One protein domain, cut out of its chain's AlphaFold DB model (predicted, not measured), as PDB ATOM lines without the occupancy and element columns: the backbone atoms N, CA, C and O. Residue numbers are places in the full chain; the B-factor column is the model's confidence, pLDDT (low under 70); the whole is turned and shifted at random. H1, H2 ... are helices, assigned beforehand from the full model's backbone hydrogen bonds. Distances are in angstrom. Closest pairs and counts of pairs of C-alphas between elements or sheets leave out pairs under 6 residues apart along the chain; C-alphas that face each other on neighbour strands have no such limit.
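This is residues 67 to 117 of the 261 residues of an uncharacterized protein of Fomitopsis rosea (UniProt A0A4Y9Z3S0). Two long helices, H1 and H2, meet near their ends and make an open V, with the tight link between them at the point. The two arms spread away from that point, so that residues 67 to 86 of H1 and residues 103 to 117 of H2 stand free. The printed part has 51 residues with two named helices, H1 then H2, and no named strand; the class is all helix. The whole is only just loose, close to extended, with a radius of gyration of the C-alphas of 14.4 A. The C-alphas span 43 by 29 by 8 A along their three main axes, an outline that is only just flat.

The longest helix is H1, residues 67 to 91. It touches H2, residues 96 to 117, with residues 87 to 91 alone, and H2 touches it with residues 98 to 102 alone. H1 and H2 touch with 5 pairs of C-alphas within 8 A, and the closest C-alphas of the two helices, those of Ala 91 and Ile 99, are 6.1 A apart. The lines of H1 and H2 stand at a steep tilt of 38 degrees, and the helices run opposite ways. Their centres are 18.9 A apart. Together they form a helical hairpin, two helices that follow each other and touch. In H1 and H2 every O i to N i+4 pair is within hydrogen-bond range.

H1 has 25 residues and is 35.9 A from first to last C-alpha, beginning with C-alpha 67 at (10.197, 2.110, 40.431) and ending with C-alpha 91 at (34.071, 27.919, 33.002). H2 has 22 residues and is 31.4 A long in the same measure, ending with C-alpha 117 at (6.216, 31.784, 37.952).

The two C-alphas farthest apart are those of Val 67 and Ile 96, at 43.5 A. The first and last printed C-alphas, of Val 67 and Gln 117, are 30.0 A apart. The link from H1 to H2 has 4 residues and is tight. The printed part has no cut. The mean pLDDT of the printed part is 86.8, and no printed residue is under 70.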
ATOM      1  N   VAL A  67       8.766   2.226  40.756       88.69
ATOM      2  CA  VAL A  67      10.197   2.110  40.431       88.69
ATOM      3  C   VAL A  67      10.564   3.062  39.301       88.69
ATOM      4  O   VAL A  67      11.566   3.759  39.393       88.69
ATOM      5  N   ARG A  68       9.721   3.162  38.265       85.81
ATOM      6  CA  ARG A  68       9.963   4.084  37.148       85.81
ATOM      7  C   ARG A  68       9.929   5.542  37.596       85.81
ATOM      8  O   ARG A  68      10.731   6.329  37.115       85.81
ATOM      9  N   GLN A  69       9.046   5.898  38.529       85.88
ATOM     10  CA  GLN A  69       9.016   7.244  39.102       85.88
ATOM     11  C   GLN A  69      10.279   7.551  39.921       85.88
ATOM     12  O   GLN A  69      10.840   8.636  39.789       85.88
ATOM     13  N   ALA A  70      10.745   6.602  40.739       88.81
ATOM     14  CA  ALA A  70      11.990   6.754  41.490       88.81
ATOM     15  C   ALA A  70      13.206   6.872  40.552       88.81
ATOM     16  O   ALA A  70      14.007   7.789  40.705       88.81
ATOM     17  N   ALA A  71      13.289   6.008  39.537       90.00
ATOM     18  CA  ALA A  71      14.339   6.044  38.522       90.00
ATOM     19  C   ALA A  71      14.309   7.343  37.705       90.00
ATOM     20  O   ALA A  71      15.356   7.911  37.434       90.00
ATOM     21  N   TRP A  72      13.120   7.851  37.363       87.81
ATOM     22  CA  TRP A  72      12.966   9.128  36.664       87.81
ATOM     23  C   TRP A  72      13.505  10.299  37.486       87.81
ATOM     24  O   TRP A  72      14.256  11.116  36.970       87.81
ATOM     25  N   ARG A  73      13.179  10.358  38.783       88.75
ATOM     26  CA  ARG A  73      13.727  11.390  39.677       88.75
ATOM     27  C   ARG A  73      15.241  11.271  39.813       88.75
ATOM     28  O   ARG A  73      15.932  12.274  39.694       88.75
ATOM     29  N   ALA A  74      15.749  10.056  40.014       91.12
ATOM     30  CA  ALA A  74      17.185   9.809  40.080       91.12
ATOM     31  C   ALA A  74      17.892  10.233  38.783       91.12
ATOM     32  O   ALA A  74      18.942  10.863  38.838       91.12
ATOM     33  N   PHE A  75      17.283   9.959  37.628       88.31
ATOM     34  CA  PHE A  75      17.796  10.363  36.325       88.31
ATOM     35  C   PHE A  75      17.806  11.885  36.143       88.31
ATOM     36  O   PHE A  75      18.810  12.428  35.695       88.31
ATOM     37  N   LEU A  76      16.742  12.591  36.540       87.25
ATOM     38  CA  LEU A  76      16.725  14.058  36.519       87.25
ATOM     39  C   LEU A  76      17.810  14.650  37.427       87.25
ATOM     40  O   LEU A  76      18.509  15.569  37.016       87.25
ATOM     41  N   HIS A  77      17.996  14.109  38.634       88.88
ATOM     42  CA  HIS A  77      19.080  14.545  39.518       88.88
ATOM     43  C   HIS A  77      20.460  14.278  38.913       88.88
ATOM     44  O   HIS A  77      21.321  15.148  38.982       88.88
ATOM     45  N   TRP A  78      20.651  13.111  38.293       92.62
ATOM     46  CA  TRP A  78      21.889  12.761  37.599       92.62
ATOM     47  C   TRP A  78      22.180  13.695  36.415       92.62
ATOM     48  O   TRP A  78      23.324  14.097  36.227       92.62
ATOM     49  N   LEU A  79      21.159  14.094  35.650       84.69
ATOM     50  CA  LEU A  79      21.315  15.079  34.577       84.69
ATOM     51  C   LEU A  79      21.692  16.462  35.115       84.69
ATOM     52  O   LEU A  79      22.614  17.073  34.594       84.69
ATOM     53  N   VAL A  80      21.047  16.936  36.187       88.69
ATOM     54  CA  VAL A  80      21.401  18.227  36.808       88.69
ATOM     55  C   VAL A  80      22.849  18.223  37.298       88.69
ATOM     56  O   VAL A  80      23.569  19.199  37.102       88.69
ATOM     57  N   THR A  81      23.306  17.142  37.935       89.31
ATOM     58  CA  THR A  81      24.703  17.059  38.378       89.31
ATOM     59  C   THR A  81      25.670  16.966  37.202       89.31
ATOM     60  O   THR A  81      26.730  17.583  37.252       89.31
ATOM     61  N   PHE A  82      25.312  16.250  36.135       85.56
ATOM     62  CA  PHE A  82      26.110  16.188  34.913       85.56
ATOM     63  C   PHE A  82      26.239  17.560  34.230       85.56
ATOM     64  O   PHE A  82      27.358  17.985  33.946       85.56
ATOM     65  N   ASP A  83      25.130  18.284  34.052       83.38
ATOM     66  CA  ASP A  83      25.118  19.644  33.494       83.38
ATOM     67  C   ASP A  83      25.982  20.588  34.346       83.38
ATOM     68  O   ASP A  83      26.757  21.379  33.802       83.38
ATOM     69  N   ARG A  84      25.951  20.430  35.681       88.44
ATOM     70  CA  ARG A  84      26.812  21.185  36.604       88.44
ATOM     71  C   ARG A  84      28.296  20.982  36.384       88.44
ATOM     72  O   ARG A  84      29.070  21.938  36.384       88.44
ATOM     73  N   LEU A  85      28.696  19.733  36.200       86.19
ATOM     74  CA  LEU A  85      30.085  19.404  35.917       86.19
ATOM     75  C   LEU A  85      30.500  19.929  34.542       86.19
ATOM     76  O   LEU A  85      31.599  20.458  34.406       86.19
ATOM     77  N   MET A  86      29.612  19.840  33.548       82.75
ATOM     78  CA  MET A  86      29.868  20.334  32.196       82.75
ATOM     79  C   MET A  86      30.058  21.849  32.147       82.75
ATOM     80  O   MET A  86      31.039  22.304  31.560       82.75
ATOM     81  N   TYR A  87      29.183  22.648  32.772       85.38
ATOM     82  CA  TYR A  87      29.380  24.101  32.762       85.38
ATOM     83  C   TYR A  87      30.593  24.520  33.599       85.38
ATOM     84  O   TYR A  87      31.261  25.485  33.236       85.38
ATOM     85  N   MET A  88      30.916  23.812  34.694       89.12
ATOM     86  CA  MET A  88      32.138  24.082  35.463       89.12
ATOM     87  C   MET A  88      33.378  23.785  34.628       89.12
ATOM     88  O   MET A  88      34.322  24.571  34.637       89.12
ATOM     89  N   LEU A  89      33.348  22.698  33.853       83.19
ATOM     90  CA  LEU A  89      34.369  22.407  32.856       83.19
ATOM     91  C   LEU A  89      34.505  23.575  31.889       83.19
ATOM     92  O   LEU A  89      35.604  24.095  31.788       83.19
ATOM     93  N   ILE A  90      33.404  24.037  31.277       82.38
ATOM     94  CA  ILE A  90      33.382  25.191  30.360       82.38
ATOM     95  C   ILE A  90      33.936  26.460  31.029       82.38
ATOM     96  O   ILE A  90      34.729  27.171  30.416       82.38
ATOM     97  N   ALA A  91      33.577  26.748  32.278       83.06
ATOM     98  CA  ALA A  91      34.071  27.919  33.002       83.06
ATOM     99  C   ALA A  91      35.592  27.861  33.225       83.06
ATOM    100  O   ALA A  91      36.282  28.863  33.043       83.06
ATOM    101  N   MET A  92      36.123  26.675  33.536       86.25
ATOM    102  CA  MET A  92      37.561  26.440  33.730       86.25
ATOM    103  C   MET A  92      38.375  26.516  32.432       86.25
ATOM    104  O   MET A  92      39.600  26.509  32.478       86.25
ATOM    105  N   THR A  93      37.727  26.624  31.271       80.69
ATOM    106  CA  THR A  93      38.411  26.791  29.977       80.69
ATOM    107  C   THR A  93      38.897  28.218  29.731       80.69
ATOM    108  O   THR A  93      39.546  28.474  28.722       80.69
ATOM    109  N   PHE A  94      38.560  29.155  30.631       72.06
ATOM    110  CA  PHE A  94      38.947  30.571  30.585       72.06
ATOM    111  C   PHE A  94      38.610  31.303  29.269       72.06
ATOM    112  O   PHE A  94      39.113  32.395  29.005       72.06
ATOM    113  N   SER A  95      37.698  30.761  28.453       78.69
ATOM    114  CA  SER A  95      37.228  31.426  27.238       78.69
ATOM    115  C   SER A  95      36.191  32.496  27.577       78.69
ATOM    116  O   SER A  95      35.035  32.193  27.879       78.69
ATOM    117  N   ILE A  96      36.586  33.766  27.477       81.06
ATOM    118  CA  ILE A  96      35.737  34.929  27.793       81.06
ATOM    119  C   ILE A  96      34.414  34.885  27.025       81.06
ATOM    120  O   ILE A  96      33.359  35.155  27.593       81.06
ATOM    121  N   GLY A  97      34.451  34.491  25.747       82.75
ATOM    122  CA  GLY A  97      33.251  34.374  24.920       82.75
ATOM    123  C   GLY A  97      32.251  33.359  25.478       82.75
ATOM    124  O   GLY A  97      31.063  33.660  25.578       82.75
ATOM    125  N   LEU A  98      32.723  32.183  25.901       82.88
ATOM    126  CA  LEU A  98      31.861  31.166  26.508       82.88
ATOM    127  C   LEU A  98      31.381  31.582  27.900       82.88
ATOM    128  O   LEU A  98      30.227  31.323  28.232       82.88
ATOM    129  N   ILE A  99      32.217  32.262  28.688       85.50
ATOM    130  CA  ILE A  99      31.837  32.788  30.007       85.50
ATOM    131  C   ILE A  99      30.696  33.802  29.866       85.50
ATOM    132  O   ILE A  99      29.680  33.662  30.544       85.50
ATOM    133  N   VAL A 100      30.812  34.775  28.954       87.88
ATOM    134  CA  VAL A 100      29.756  35.772  28.706       87.88
ATOM    135  C   VAL A 100      28.459  35.089  28.275       87.88
ATOM    136  O   VAL A 100      27.418  35.343  28.873       87.88
ATOM    137  N   VAL A 101      28.520  34.168  27.306       88.88
ATOM    138  CA  VAL A 101      27.343  33.403  26.853       88.88
ATOM    139  C   VAL A 101      26.703  32.629  28.009       88.88
ATOM    140  O   VAL A 101      25.480  32.638  28.156       88.88
ATOM    141  N   THR A 102      27.517  31.995  28.852       88.06
ATOM    142  CA  THR A 102      27.056  31.226  30.015       88.06
ATOM    143  C   THR A 102      26.339  32.133  31.013       88.06
ATOM    144  O   THR A 102      25.204  31.849  31.386       88.06
ATOM    145  N   VAL A 103      26.940  33.267  31.395       90.50
ATOM    146  CA  VAL A 103      26.337  34.230  32.332       90.50
ATOM    147  C   VAL A 103      25.041  34.809  31.768       90.50
ATOM    148  O   VAL A 103      24.022  34.787  32.454       90.50
ATOM    149  N   THR A 104      25.034  35.255  30.505       90.75
ATOM    150  CA  THR A 104      23.822  35.774  29.853       90.75
ATOM    151  C   THR A 104      22.712  34.728  29.827       90.75
ATOM    152  O   THR A 104      21.567  35.047  30.136       90.75
ATOM    153  N   THR A 105      23.040  33.469  29.520       91.19
ATOM    154  CA  THR A 105      22.052  32.382  29.497       91.19
ATOM    155  C   THR A 105      21.531  32.062  30.894       91.19
ATOM    156  O   THR A 105      20.332  31.859  31.064       91.19
ATOM    157  N   LEU A 106      22.393  32.057  31.916       88.81
ATOM    158  CA  LEU A 106      21.984  31.827  33.303       88.81
ATOM    159  C   LEU A 106      21.052  32.934  33.812       88.81
ATOM    160  O   LEU A 106      20.025  32.614  34.414       88.81
ATOM    161  N   SER A 107      21.370  34.204  33.539       92.31
ATOM    162  CA  SER A 107      20.509  35.343  33.881       92.31
ATOM    163  C   SER A 107      19.182  35.300  33.118       92.31
ATOM    164  O   SER A 107      18.121  35.489  33.708       92.31
ATOM    165  N   PHE A 108      19.214  34.979  31.822       91.00
ATOM    166  CA  PHE A 108      18.007  34.835  31.009       91.00
ATOM    167  C   PHE A 108      17.130  33.661  31.469       91.00
ATOM    168  O   PHE A 108      15.910  33.780  31.527       91.00
ATOM    169  N   GLY A 109      17.736  32.542  31.869       87.56
ATOM    170  CA  GLY A 109      17.023  31.396  32.429       87.56
ATOM    171  C   GLY A 109      16.327  31.724  33.752       87.56
ATOM    172  O   GLY A 109      15.195  31.298  33.964       87.56
ATOM    173  N   GLN A 110      16.962  32.519  34.621       88.00
ATOM    174  CA  GLN A 110      16.322  33.032  35.841       88.00
ATOM    175  C   GLN A 110      15.131  33.936  35.513       88.00
ATOM    176  O   GLN A 110      14.053  33.734  36.066       88.00
ATOM    177  N   PHE A 111      15.302  34.854  34.560       90.19
ATOM    178  CA  PHE A 111      14.226  35.723  34.089       90.19
ATOM    179  C   PHE A 111      13.036  34.930  33.529       90.19
ATOM    180  O   PHE A 111      11.894  35.214  33.875       90.19
ATOM    181  N   ILE A 112      13.279  33.896  32.713       87.88
ATOM    182  CA  ILE A 112      12.209  33.026  32.197       87.88
ATOM    183  C   ILE A 112      11.464  32.335  33.339       87.88
ATOM    184  O   ILE A 112      10.240  32.237  33.295       87.88
ATOM    185  N   ILE A 113      12.179  31.832  34.349       88.06
ATOM    186  CA  ILE A 113      11.543  31.162  35.486       88.06
ATOM    187  C   ILE A 113      10.642  32.140  36.240       88.06
ATOM    188  O   ILE A 113       9.510  31.781  36.542       88.06
ATOM    189  N   GLU A 114      11.100  33.362  36.500       90.12
ATOM    190  CA  GLU A 114      10.297  34.399  37.155       90.12
ATOM    191  C   GLU A 114       9.079  34.791  36.307       90.12
ATOM    192  O   GLU A 114       7.953  34.845  36.807       90.12
ATOM    193  N   LEU A 115       9.269  34.937  34.993       87.06
ATOM    194  CA  LEU A 115       8.194  35.222  34.046       87.06
ATOM    195  C   LEU A 115       7.133  34.109  34.022       87.06
ATOM    196  O   LEU A 115       5.941  34.398  33.981       87.06
ATOM    197  N   LEU A 116       7.549  32.840  34.079       86.94
ATOM    198  CA  LEU A 116       6.649  31.681  34.136       86.94
ATOM    199  C   LEU A 116       6.019  31.478  35.517       86.94
ATOM    200  O   LEU A 116       4.937  30.901  35.619       86.94
ATOM    201  N   GLN A 117       6.712  31.879  36.582       85.38
ATOM    202  CA  GLN A 117       6.216  31.784  37.952       85.38
ATOM    203  C   GLN A 117       5.270  32.907  38.313       85.38
ATOM    204  O   GLN A 117       4.514  32.711  39.255       85.38
TER     205      GLN A 117